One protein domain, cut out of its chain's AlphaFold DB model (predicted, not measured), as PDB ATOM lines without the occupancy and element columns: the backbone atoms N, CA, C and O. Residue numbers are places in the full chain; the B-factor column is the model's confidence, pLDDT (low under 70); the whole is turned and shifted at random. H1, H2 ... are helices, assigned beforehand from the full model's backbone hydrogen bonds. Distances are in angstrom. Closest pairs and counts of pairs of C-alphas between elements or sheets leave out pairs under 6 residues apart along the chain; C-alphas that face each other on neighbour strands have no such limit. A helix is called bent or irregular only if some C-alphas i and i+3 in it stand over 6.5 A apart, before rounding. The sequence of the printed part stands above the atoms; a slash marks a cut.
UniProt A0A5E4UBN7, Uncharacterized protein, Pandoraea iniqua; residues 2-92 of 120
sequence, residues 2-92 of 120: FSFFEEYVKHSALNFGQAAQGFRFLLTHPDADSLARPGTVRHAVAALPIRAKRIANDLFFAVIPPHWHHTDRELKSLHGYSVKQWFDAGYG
ATOM      1  N   PHE A   2     237.262 230.696 183.639       65.25
ATOM      2  CA  PHE A   2     236.466 229.457 183.616       65.25
ATOM      3  C   PHE A   2     236.326 228.809 182.220       65.25
ATOM      4  O   PHE A   2     236.301 227.586 182.155       65.25
ATOM      5  N   SER A   3     236.334 229.588 181.126       86.31
ATOM      6  CA  SER A   3     236.169 229.056 179.757       86.31
ATOM      7  C   SER A   3     237.298 228.116 179.334       86.31
ATOM      8  O   SER A   3     237.016 226.996 178.943       86.31
ATOM      9  N   PHE A   4     238.566 228.506 179.527       93.44
ATOM     10  CA  PHE A   4     239.709 227.691 179.094       93.44
ATOM     11  C   PHE A   4     239.685 226.287 179.710       93.44
ATOM     12  O   PHE A   4     239.902 225.291 179.023       93.44
ATOM     13  N   PHE A   5     239.430 226.209 181.021       95.38
ATOM     14  CA  PHE A   5     239.372 224.935 181.734       95.38
ATOM     15  C   PHE A   5     238.142 224.118 181.329       95.38
ATOM     16  O   PHE A   5     238.245 222.908 181.153       95.38
ATOM     17  N   GLU A   6     236.992 224.769 181.146       95.44
ATOM     18  CA  GLU A   6     235.780 224.118 180.648       95.44
ATOM     19  C   GLU A   6     235.982 223.531 179.240       95.44
ATOM     20  O   GLU A   6     235.687 222.357 179.021       95.44
ATOM     21  N   GLU A   7     236.533 224.312 178.309       96.56
ATOM     22  CA  GLU A   7     236.857 223.904 176.937       96.56
ATOM     23  C   GLU A   7     237.862 222.753 176.935       96.56
ATOM     24  O   GLU A   7     237.653 221.763 176.235       96.56
ATOM     25  N   TYR A   8     238.905 222.837 177.769       97.00
ATOM     26  CA  TYR A   8     239.868 221.755 177.959       97.00
ATOM     27  C   TYR A   8     239.169 220.471 178.408       97.00
ATOM     28  O   TYR A   8     239.265 219.454 177.732       97.00
ATOM     29  N   VAL A   9     238.407 220.517 179.505       97.44
ATOM     30  CA  VAL A   9     237.761 219.325 180.076       97.44
ATOM     31  C   VAL A   9     236.755 218.705 179.108       97.44
ATOM     32  O   VAL A   9     236.712 217.481 178.971       97.44
ATOM     33  N   LYS A  10     235.956 219.516 178.410       97.25
ATOM     34  CA  LYS A  10     234.978 219.023 177.431       97.25
ATOM     35  C   LYS A  10     235.647 218.431 176.193       97.25
ATOM     36  O   LYS A  10     235.240 217.360 175.745       97.25
ATOM     37  N   HIS A  11     236.697 219.069 175.681       97.25
ATOM     38  CA  HIS A  11     237.491 218.527 174.580       97.25
ATOM     39  C   HIS A  11     238.188 217.218 174.974       97.25
ATOM     40  O   HIS A  11     238.123 216.233 174.238       97.25
ATOM     41  N   SER A  12     238.807 217.165 176.156       98.12
ATOM     42  CA  SER A  12     239.400 215.938 176.690       98.12
ATOM     43  C   SER A  12     238.358 214.831 176.815       98.12
ATOM     44  O   SER A  12     238.618 213.704 176.407       98.12
ATOM     45  N   ALA A  13     237.158 215.141 177.319       97.88
ATOM     46  CA  ALA A  13     236.071 214.174 177.435       97.88
ATOM     47  C   ALA A  13     235.645 213.606 176.073       97.88
ATOM     48  O   ALA A  13     235.505 212.389 175.954       97.88
ATOM     49  N   LEU A  14     235.510 214.452 175.045       96.00
ATOM     50  CA  LEU A  14     235.244 214.017 173.670       96.00
ATOM     51  C   LEU A  14     236.309 213.023 173.180       96.00
ATOM     52  O   LEU A  14     235.979 211.912 172.763       96.00
ATOM     53  N   ASN A  15     237.585 213.381 173.288       97.56
ATOM     54  CA  ASN A  15     238.685 212.538 172.819       97.56
ATOM     55  C   ASN A  15     238.820 211.231 173.626       97.56
ATOM     56  O   ASN A  15     239.056 210.164 173.058       97.56
ATOM     57  N   PHE A  16     238.592 211.263 174.943       98.12
ATOM     58  CA  PHE A  16     238.536 210.042 175.753       98.12
ATOM     59  C   PHE A  16     237.377 209.129 175.354       98.12
ATOM     60  O   PHE A  16     237.549 207.910 175.336       98.12
ATOM     61  N   GLY A  17     236.220 209.694 174.999       95.81
ATOM     62  CA  GLY A  17     235.107 208.935 174.435       95.81
ATOM     63  C   GLY A  17     235.518 208.197 173.158       95.81
ATOM     64  O   GLY A  17     235.292 206.991 173.046       95.81
ATOM     65  N   GLN A  18     236.195 208.890 172.235       95.44
ATOM     66  CA  GLN A  18     236.689 208.307 170.977       95.44
ATOM     67  C   GLN A  18     237.720 207.199 171.225       95.44
ATOM     68  O   GLN A  18     237.598 206.099 170.679       95.44
ATOM     69  N   ALA A  19     238.678 207.428 172.128       96.94
ATOM     70  CA  ALA A  19     239.644 206.409 172.527       96.94
ATOM     71  C   ALA A  19     238.951 205.178 173.138       96.94
ATOM     72  O   ALA A  19     239.266 204.043 172.777       96.94
ATOM     73  N   ALA A  20     237.961 205.379 174.015       96.81
ATOM     74  CA  ALA A  20     237.185 204.300 174.624       96.81
ATOM     75  C   ALA A  20     236.366 203.500 173.591       96.81
ATOM     76  O   ALA A  20     236.307 202.270 173.682       96.81
ATOM     77  N   GLN A  21     235.788 204.158 172.579       94.44
ATOM     78  CA  GLN A  21     235.175 203.475 171.432       94.44
ATOM     79  C   GLN A  21     236.220 202.634 170.686       94.44
ATOM     80  O   GLN A  21     235.983 201.461 170.381       94.44
ATOM     81  N   GLY A  22     237.391 203.217 170.426       94.88
ATOM     82  CA  GLY A  22     238.510 202.540 169.787       94.88
ATOM     83  C   GLY A  22     238.923 201.272 170.531       94.88
ATOM     84  O   GLY A  22     239.062 200.228 169.898       94.88
ATOM     85  N   PHE A  23     239.041 201.325 171.860       96.88
ATOM     86  CA  PHE A  23     239.334 200.153 172.688       96.88
ATOM     87  C   PHE A  23     238.216 199.108 172.649       96.88
ATOM     88  O   PHE A  23     238.501 197.920 172.493       96.88
ATOM     89  N   ARG A  24     236.944 199.523 172.734       95.56
ATOM     90  CA  ARG A  24     235.800 198.598 172.640       95.56
ATOM     91  C   ARG A  24     235.805 197.804 171.337       95.56
ATOM     92  O   ARG A  24     235.453 196.628 171.334       95.56
ATOM     93  N   PHE A  25     236.199 198.443 170.242       94.75
ATOM     94  CA  PHE A  25     236.228 197.850 168.910       94.75
ATOM     95  C   PHE A  25     237.656 197.638 168.399       94.75
ATOM     96  O   PHE A  25     237.883 197.684 167.190       94.75
ATOM     97  N   LEU A  26     238.617 197.378 169.295       96.44
ATOM     98  CA  LEU A  26     240.049 197.301 168.970       96.44
ATOM     99  C   LEU A  26     240.358 196.307 167.840       96.44
ATOM    100  O   LEU A  26     241.226 196.556 167.009       96.44
ATOM    101  N   LEU A  27     239.619 195.199 167.796       96.69
ATOM    102  CA  LEU A  27     239.805 194.109 166.835       96.69
ATOM    103  C   LEU A  27     238.794 194.139 165.682       96.69
ATOM    104  O   LEU A  27     238.670 193.165 164.946       96.69
ATOM    105  N   THR A  28     238.045 195.231 165.522       94.81
ATOM    106  CA  THR A  28     237.049 195.368 164.453       94.81
ATOM    107  C   THR A  28     237.052 196.779 163.881       94.81
ATOM    108  O   THR A  28     236.882 197.763 164.607       94.81
ATOM    109  N   HIS A  29     237.176 196.899 162.564       93.69
ATOM    110  CA  HIS A  29     237.171 198.198 161.899       93.69
ATOM    111  C   HIS A  29     236.548 198.094 160.499       93.69
ATOM    112  O   HIS A  29     236.951 197.193 159.769       93.69
ATOM    113  N   PRO A  30     235.627 198.995 160.096       92.75
ATOM    114  CA  PRO A  30     235.010 198.963 158.764       92.75
ATOM    115  C   PRO A  30     236.009 198.959 157.600       92.75
ATOM    116  O   PRO A  30     235.865 198.179 156.669       92.75
ATOM    117  N   ASP A  31     237.083 199.751 157.681       92.62
ATOM    118  CA  ASP A  31     238.142 199.733 156.652       92.62
ATOM    119  C   ASP A  31     238.773 198.337 156.442       92.62
ATOM    120  O   ASP A  31     239.221 198.020 155.338       92.62
ATOM    121  N   ALA A  32     238.772 197.475 157.468       94.81
ATOM    122  CA  ALA A  32     239.264 196.101 157.368       94.81
ATOM    123  C   ALA A  32     238.252 195.134 156.719       94.81
ATOM    124  O   ALA A  32     238.649 194.038 156.317       94.81
ATOM    125  N   ASP A  33     236.980 195.523 156.561       93.94
ATOM    126  CA  ASP A  33     235.923 194.680 155.975       93.94
ATOM    127  C   ASP A  33     236.232 194.327 154.505       93.94
ATOM    128  O   ASP A  33     235.876 193.251 154.028       93.94
ATOM    129  N   SER A  34     236.971 195.195 153.803       92.88
ATOM    130  CA  SER A  34     237.474 194.945 152.442       92.88
ATOM    131  C   SER A  34     238.610 193.912 152.364       92.88
ATOM    132  O   SER A  34     238.859 193.345 151.301       92.88
ATOM    133  N   LEU A  35     239.307 193.656 153.476       94.62
ATOM    134  CA  LEU A  35     240.488 192.789 153.532       94.62
ATOM    135  C   LEU A  35     240.156 191.379 154.033       94.62
ATOM    136  O   LEU A  35     240.855 190.418 153.694       94.62
ATOM    137  N   ALA A  36     239.129 191.256 154.874       96.38
ATOM    138  CA  ALA A  36     238.664 189.993 155.428       96.38
ATOM    139  C   ALA A  36     237.241 190.114 155.982       96.38
ATOM    140  O   ALA A  36     236.797 191.184 156.384       96.38
ATOM    141  N   ARG A  37     236.543 188.978 156.083       96.12
ATOM    142  CA  ARG A  37     235.220 188.920 156.712       96.12
ATOM    143  C   ARG A  37     235.310 189.296 158.205       96.12
ATOM    144  O   ARG A  37     236.178 188.738 158.893       96.12
ATOM    145  N   PRO A  38     234.405 190.147 158.729       94.00
ATOM    146  CA  PRO A  38     234.340 190.467 160.154       94.00
ATOM    147  C   PRO A  38     234.266 189.222 161.047       94.00
ATOM    148  O   PRO A  38     233.625 188.231 160.695       94.00
ATOM    149  N   GLY A  39     234.936 189.275 162.202       92.31
ATOM    150  CA  GLY A  39     234.994 188.174 163.174       92.31
ATOM    151  C   GLY A  39     236.062 187.111 162.888       92.31
ATOM    152  O   GLY A  39     236.245 186.198 163.688       92.31
ATOM    153  N   THR A  40     236.798 187.221 161.778       97.81
ATOM    154  CA  THR A  40     237.947 186.347 161.495       97.81
ATOM    155  C   THR A  40     239.234 186.892 162.120       97.81
ATOM    156  O   THR A  40     239.403 188.102 162.260       97.81
ATOM    157  N   VAL A  41     240.198 186.013 162.420       97.88
ATOM    158  CA  VAL A  41     241.539 186.421 162.898       97.88
ATOM    159  C   VAL A  41     242.213 187.371 161.904       97.88
ATOM    160  O   VAL A  41     242.821 188.359 162.303       97.88
ATOM    161  N   ARG A  42     242.055 187.118 160.598       97.94
ATOM    162  CA  ARG A  42     242.591 187.986 159.541       97.94
ATOM    163  C   ARG A  42     242.012 189.402 159.613       97.94
ATOM    164  O   ARG A  42     242.760 190.361 159.455       97.94
ATOM    165  N   HIS A  43     240.709 189.535 159.875       98.00
ATOM    166  CA  HIS A  43     240.065 190.838 160.071       98.00
ATOM    167  C   HIS A  43     240.577 191.535 161.329       98.00
ATOM    168  O   HIS A  43     240.945 192.702 161.255       98.00
ATOM    169  N   ALA A  44     240.712 190.805 162.440       97.88
ATOM    170  CA  ALA A  44     241.256 191.350 163.683       97.88
ATOM    171  C   ALA A  44     242.686 191.891 163.513       97.88
ATOM    172  O   ALA A  44     242.976 193.011 163.932       97.88
ATOM    173  N   VAL A  45     243.564 191.136 162.841       98.31
ATOM    174  CA  VAL A  45     244.942 191.562 162.540       98.31
ATOM    175  C   VAL A  45     244.964 192.797 161.638       98.31
ATOM    176  O   VAL A  45     245.772 193.693 161.861       98.31
ATOM    177  N   ALA A  46     244.068 192.879 160.651       97.31
ATOM    178  CA  ALA A  46     243.956 194.047 159.779       97.31
ATOM    179  C   ALA A  46     243.381 195.284 160.502       97.31
ATOM    180  O   ALA A  46     243.804 196.407 160.232       97.31
ATOM    181  N   ALA A  47     242.441 195.095 161.431       97.00
ATOM    182  CA  ALA A  47     241.792 196.171 162.180       97.00
ATOM    183  C   ALA A  47     242.692 196.778 163.266       97.00
ATOM    184  O   ALA A  47     242.640 197.987 163.503       97.00
ATOM    185  N   LEU A  48     243.529 195.956 163.906       97.62
ATOM    186  CA  LEU A  48     244.378 196.359 165.025       97.62
ATOM    187  C   LEU A  48     245.260 197.591 164.735       97.62
ATOM    188  O   LEU A  48     245.168 198.549 165.503       97.62
ATOM    189  N   PRO A  49     246.082 197.645 163.664       97.00
ATOM    190  CA  PRO A  49     246.919 198.818 163.398       97.00
ATOM    191  C   PRO A  49     246.090 200.079 163.111       97.00
ATOM    192  O   PRO A  49     246.495 201.179 163.485       97.00
ATOM    193  N   ILE A  50     244.908 199.929 162.499       94.94
ATOM    194  CA  ILE A  50     243.998 201.044 162.212       94.94
ATOM    195  C   ILE A  50     243.462 201.628 163.522       94.94
ATOM    196  O   ILE A  50     243.548 202.836 163.751       94.94
ATOM    197  N   ARG A  51     242.960 200.767 164.416       95.94
ATOM    198  CA  ARG A  51     242.446 201.171 165.730       95.94
ATOM    199  C   ARG A  51     243.540 201.733 166.623       95.94
ATOM    200  O   ARG A  51     243.334 202.792 167.198       95.94
ATOM    201  N   ALA A  52     244.700 201.086 166.694       97.44
ATOM    202  CA  ALA A  52     245.820 201.543 167.511       97.44
ATOM    203  C   ALA A  52     246.255 202.967 167.133       97.44
ATOM    204  O   ALA A  52     246.408 203.812 168.013       97.44
ATOM    205  N   LYS A  53     246.372 203.263 165.829       96.44
ATOM    206  CA  LYS A  53     246.704 204.611 165.348       96.44
ATOM    207  C   LYS A  53     245.660 205.648 165.774       96.44
ATOM    208  O   LYS A  53     246.033 206.727 166.225       96.44
ATOM    209  N   ARG A  54     244.367 205.333 165.643       95.12
ATOM    210  CA  ARG A  54     243.272 206.245 166.021       95.12
ATOM    211  C   ARG A  54     243.202 206.466 167.532       95.12
ATOM    212  O   ARG A  54     243.172 207.605 167.965       95.12
ATOM    213  N   ILE A  55     243.294 205.401 168.327       96.94
ATOM    214  CA  ILE A  55     243.331 205.488 169.795       96.94
ATOM    215  C   ILE A  55     244.506 206.357 170.253       96.94
ATOM    216  O   ILE A  55     244.327 207.218 171.106       96.94
ATOM    217  N   ALA A  56     245.698 206.158 169.682       97.88
ATOM    218  CA  ALA A  56     246.869 206.963 170.025       97.88
ATOM    219  C   ALA A  56     246.663 208.449 169.686       97.88
ATOM    220  O   ALA A  56     246.997 209.310 170.496       97.88
ATOM    221  N   ASN A  57     246.079 208.742 168.521       97.00
ATOM    222  CA  ASN A  57     245.712 210.098 168.122       97.00
ATOM    223  C   ASN A  57     244.722 210.734 169.112       97.00
ATOM    224  O   ASN A  57     244.936 211.851 169.569       97.00
ATOM    225  N   ASP A  58     243.671 210.005 169.479       97.25
ATOM    226  CA  ASP A  58     242.619 210.513 170.359       97.25
ATOM    227  C   ASP A  58     243.167 210.735 171.782       97.25
ATOM    228  O   ASP A  58     242.931 211.773 172.389       97.25
ATOM    229  N   LEU A  59     244.015 209.839 172.301       98.38
ATOM    230  CA  LEU A  59     244.686 210.040 173.593       98.38
ATOM    231  C   LEU A  59     245.659 211.230 173.585       98.38
ATOM    232  O   LEU A  59     245.762 211.936 174.587       98.38
ATOM    233  N   PHE A  60     246.354 211.472 172.473       98.12
ATOM    234  CA  PHE A  60     247.220 212.641 172.313       98.12
ATOM    235  C   PHE A  60     246.415 213.945 172.381       98.12
ATOM    236  O   PHE A  60     246.755 214.848 173.147       98.12
ATOM    237  N   PHE A  61     245.298 214.029 171.657       97.31
ATOM    238  CA  PHE A  61     244.431 215.207 171.706       97.31
ATOM    239  C   PHE A  61     243.624 215.313 173.006       97.31
ATOM    240  O   PHE A  61     243.251 216.414 173.400       97.31
ATOM    241  N   ALA A  62     243.424 214.219 173.744       97.69
ATOM    242  CA  ALA A  62     242.800 214.271 175.063       97.69
ATOM    243  C   ALA A  62     243.638 215.043 176.098       97.69
ATOM    244  O   ALA A  62     243.069 215.568 177.054       97.69
ATOM    245  N   VAL A  63     244.963 215.121 175.929       97.50
ATOM    246  CA  VAL A  63     245.862 215.778 176.897       97.50
ATOM    247  C   VAL A  63     246.329 217.167 176.465       97.50
ATOM    248  O   VAL A  63     246.705 217.976 177.316       97.50
ATOM    249  N   ILE A  64     246.295 217.475 175.169       96.62
ATOM    250  CA  ILE A  64     246.760 218.766 174.647       96.62
ATOM    251  C   ILE A  64     245.654 219.824 174.723       96.62
ATOM    252  O   ILE A  64     244.504 219.528 174.393       96.62
ATOM    253  N   PRO A  65     245.980 221.072 175.120       96.44
ATOM    254  CA  PRO A  65     245.003 222.149 175.139       96.44
ATOM    255  C   PRO A  65     244.351 222.374 173.771       96.44
ATOM    256  O   PRO A  65     245.065 222.614 172.800       96.44
ATOM    257  N   PRO A  66     243.008 222.396 173.682       96.75
ATOM    258  CA  PRO A  66     242.324 222.535 172.398       96.75
ATOM    259  C   PRO A  66     242.593 223.878 171.713       96.75
ATOM    260  O   PRO A  66     242.589 223.966 170.494       96.75
ATOM    261  N   HIS A  67     242.948 224.903 172.482       96.56
ATOM    262  CA  HIS A  67     243.362 226.223 172.004       96.56
ATOM    263  C   HIS A  67     244.614 226.214 171.117       96.56
ATOM    264  O   HIS A  67     244.913 227.218 170.478       96.56
ATOM    265  N   TRP A  68     245.388 225.125 171.109       97.06
ATOM    266  CA  TRP A  68     246.571 225.006 170.256       97.06
ATOM    267  C   TRP A  68     246.238 224.490 168.854       97.06
ATOM    268  O   TRP A  68     247.064 224.622 167.952       97.06
ATOM    269  N   HIS A  69     245.051 223.907 168.659       95.75
ATOM    270  CA  HIS A  69     244.665 223.249 167.406       95.75
ATOM    271  C   HIS A  69     243.203 223.473 166.984       95.75
ATOM    272  O   HIS A  69     242.786 222.934 165.964       95.75
ATOM    273  N   HIS A  70     242.446 224.292 167.715       96.38
ATOM    274  CA  HIS A  70     241.100 224.744 167.363       96.38
ATOM    275  C   HIS A  70     240.994 226.269 167.404       96.38
ATOM    276  O   HIS A  70     241.671 226.949 168.174       96.38
ATOM    277  N   THR A  71     240.096 226.799 166.582       96.06
ATOM    278  CA  THR A  71     239.702 228.210 166.566       96.06
ATOM    279  C   THR A  71     238.715 228.531 167.691       96.06
ATOM    280  O   THR A  71     237.918 227.685 168.098       96.06
ATOM    281  N   ASP A  72     238.653 229.796 168.119       94.88
ATOM    282  CA  ASP A  72     237.667 230.265 169.111       94.88
ATOM    283  C   ASP A  72     236.216 229.949 168.714       94.88
ATOM    284  O   ASP A  72     235.349 229.742 169.564       94.88
ATOM    285  N   ARG A  73     235.924 229.928 167.406       92.69
ATOM    286  CA  ARG A  73     234.594 229.585 166.890       92.69
ATOM    287  C   ARG A  73     234.253 228.120 167.164       92.69
ATOM    288  O   ARG A  73     233.120 227.840 167.545       92.69
ATOM    289  N   GLU A  74     235.201 227.211 166.967       91.31
ATOM    290  CA  GLU A  74     235.017 225.785 167.248       91.31
ATOM    291  C   GLU A  74     234.899 225.542 168.753       91.31
ATOM    292  O   GLU A  74     233.986 224.840 169.185       91.31
ATOM    293  N   LEU A  75     235.737 226.194 169.564       94.31
ATOM    294  CA  LEU A  75     235.707 226.061 171.025       94.31
ATOM    295  C   LEU A  75     234.376 226.515 171.629       94.31
ATOM    296  O   LEU A  75     233.819 225.826 172.481       94.31
ATOM    297  N   LYS A  76     233.783 227.597 171.107       92.81
ATOM    298  CA  LYS A  76     232.447 228.055 171.528       92.81
ATOM    299  C   LYS A  76     231.356 226.998 171.354       92.81
ATOM    300  O   LYS A  76     230.385 227.023 172.110       92.81
ATOM    301  N   SER A  77     231.498 226.064 170.409       89.06
ATOM    302  CA  SER A  77     230.530 224.969 170.246       89.06
ATOM    303  C   SER A  77     230.526 224.006 171.440       89.06
ATOM    304  O   SER A  77     229.482 223.441 171.770       89.06
ATOM    305  N   LEU A  78     231.646 223.889 172.170       91.19
ATOM    306  CA  LEU A  78     231.762 223.032 173.351       91.19
ATOM    307  C   LEU A  78     230.860 223.500 174.502       91.19
ATOM    308  O   LEU A  78     230.442 222.694 175.336       91.19
ATOM    309  N   HIS A  79     230.507 224.785 174.554       92.62
ATOM    310  CA  HIS A  79     229.688 225.346 175.631       92.62
ATOM    311  C   HIS A  79     228.223 224.889 175.595       92.62
ATOM    312  O   HIS A  79     227.572 224.905 176.636       92.62
ATOM    313  N   GLY A  80     227.725 224.403 174.452       89.69
ATOM    314  CA  GLY A  80     226.331 223.966 174.302       89.69
ATOM    315  C   GLY A  80     225.969 222.677 175.050       89.69
ATOM    316  O   GLY A  80     224.789 222.414 175.263       89.69
ATOM    317  N   TYR A  81     226.962 221.884 175.473       91.56
ATOM    318  CA  TYR A  81     226.736 220.543 176.023       91.56
ATOM    319  C   TYR A  81     227.521 220.267 177.304       91.56
ATOM    320  O   TYR A  81     228.562 220.867 177.577       91.56
ATOM    321  N   SER A  82     227.019 219.331 178.109       94.69
ATOM    322  CA  SER A  82     227.716 218.847 179.303       94.69
ATOM    323  C   SER A  82     228.947 218.004 178.947       94.69
ATOM    324  O   SER A  82     229.041 217.425 177.865       94.69
ATOM    325  N   VAL A  83     229.875 217.862 179.898       95.94
ATOM    326  CA  VAL A  83     231.060 216.989 179.768       95.94
ATOM    327  C   VAL A  83     230.658 215.549 179.426       95.94
ATOM    328  O   VAL A  83     231.257 214.928 178.552       95.94
ATOM    329  N   LYS A  84     229.600 215.030 180.067       94.56
ATOM    330  CA  LYS A  84     229.076 213.685 179.797       94.56
ATOM    331  C   LYS A  84     228.591 213.544 178.354       94.56
ATOM    332  O   LYS A  84     228.889 212.542 177.718       94.56
ATOM    333  N   GLN A  85     227.859 214.528 177.834       93.44
ATOM    334  CA  GLN A  85     227.378 214.491 176.450       93.44
ATOM    335  C   GLN A  85     228.536 214.508 175.451       93.44
ATOM    336  O   GLN A  85     228.483 213.761 174.481       93.44
ATOM    337  N   TRP A  86     229.596 215.278 175.717       94.44
ATOM    338  CA  TRP A  86     230.811 215.253 174.899       94.44
ATOM    339  C   TRP A  86     231.527 213.904 174.945       94.44
ATOM    340  O   TRP A  86     231.896 213.388 173.893       94.44
ATOM    341  N   PHE A  87     231.650 213.280 176.121       95.50
ATOM    342  CA  PHE A  87     232.173 211.914 176.221       95.50
ATOM    343  C   PHE A  87     231.317 210.915 175.438       95.50
ATOM    344  O   PHE A  87     231.841 210.135 174.646       95.50
ATOM    345  N   ASP A  88     229.995 210.957 175.621       92.25
ATOM    346  CA  ASP A  88     229.066 210.070 174.924       92.25
ATOM    347  C   ASP A  88     229.125 210.278 173.403       92.25
ATOM    348  O   ASP A  88     229.023 209.310 172.656       92.25
ATOM    349  N   ALA A  89     229.316 211.516 172.945       90.06
ATOM    350  CA  ALA A  89     229.519 211.833 171.537       90.06
ATOM    351  C   ALA A  89     230.863 211.325 171.016       90.06
ATOM    352  O   ALA A  89     230.939 210.828 169.904       90.06
ATOM    353  N   GLY A  90     231.923 211.362 171.820       92.75
ATOM    354  CA  GLY A  90     233.176 210.716 171.447       92.75
ATOM    355  C   GLY A  90     233.027 209.203 171.323       92.75
ATOM    356  O   GLY A  90     233.502 208.595 170.368       92.75
ATOM    357  N   TYR A  91     232.326 208.601 172.281       92.44
ATOM    358  CA  TYR A  91     232.087 207.163 172.326       92.44
ATOM    359  C   TYR A  91     231.142 206.678 171.216       92.44
ATOM    360  O   TYR A  91     231.272 205.564 170.709       92.44
ATOM    361  N   GLY A  92     230.180 207.523 170.847       88.44
ATOM    362  CA  GLY A  92     229.201 207.326 169.791       88.44
ATOM    363  C   GLY A  92     229.059 208.608 168.964       88.44
ATOM    364  O   GLY A  92     228.195 209.422 169.258       88.44
TER     365      GLY A  92
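Overview. This is residues 2 to 92 of the 120 residues of an uncharacterized protein of Pandoraea iniqua (UniProt A0A5E4UBN7). Two long helices, H1 and H3, run side by side in opposite ways but slid past each other lengthwise, and the short H5 packs on the other side of H1, so that H1 is the middle one of the three. The short H4 crosses H1 near one end of this rod, and the small H2 packs on H3 toward the other end. The printed part has 91 residues with five named helices, in the order H1, H2, H3, H4, H5, and no named strand; its class is all helix. It is loose, with a radius of gyration of the C-alphas of 15.4 A, and spans 48 by 22 by 18 A.

Arrangement. H1, residues 2 to 24, is the hub, touching three other helices. It touches H3, residues 41 to 63, at a shallow tilt of 10 degrees, opposite ways; the closest C-alphas, of Ser 12 and Ala 62, are 4.1 A apart. H1 touches H5, residues 83 to 91, at a shallow tilt of 31 degrees, the same way, with the C-alphas of Gly 17 and Gly 90 closest at 4.0 A. With residues 6 to 11 alone, H1 touches H4, residues 72 to 80, about perpendicular at 77 degrees; the closest C-alphas, of Glu 7 and Leu 78, are 6.3 A apart. The helix packing is mostly aligned, but only just: of these 3 pairs, 2 are at a shallow tilt. H2, residues 30 to 34, touches residues 43 to 47 of H3 alone, with the C-alphas of Ala 32 and Ala 47 closest at 5.4 A. H4 and H5 are close but not clearly touching, their closest C-alphas, of Leu 78 and Trp 86, being 8.0 A apart. H3 and H5 are apart, and so are H1 and H2. Every O i to N i+4 pair is within hydrogen-bond range in H1 and H5; the counts are 16 of 19 in H3, 0 of 1 in H2 and 1 of 5 in H4, where O i to N i+3 pairs are within range in 1 of 2 for H2 and 4 of 6 for H4.

Along the chain. H1 begins at C-alpha 2 (236.466, 229.457, 183.616) and is 32.8 A long. H2 measures 7.9 A from first to last C-alpha. H3 begins at C-alpha 41 (241.539, 186.421, 162.898) and is also 32.8 A long; it has a kink of 32 degrees near residue 49 and is irregular, only just, with C-alphas 46 and 49 6.7 A apart. H4 is 14.0 A long, and H5, 12.4 A, ends at C-alpha 91 (232.087, 207.163, 172.326).

Size, cuts and confidence. The two C-alphas farthest apart, of Phe 2 and Arg 37, are 48.7 A from each other. The printed part, residues 2 to 92, has no cut. The links H1 to H2 and H4 to H5 are tight, those from H2 to H3 and from H3 to H4 are short, and no link is long. The mean pLDDT of the printed part is 95.0, and residue 2 alone is under 70.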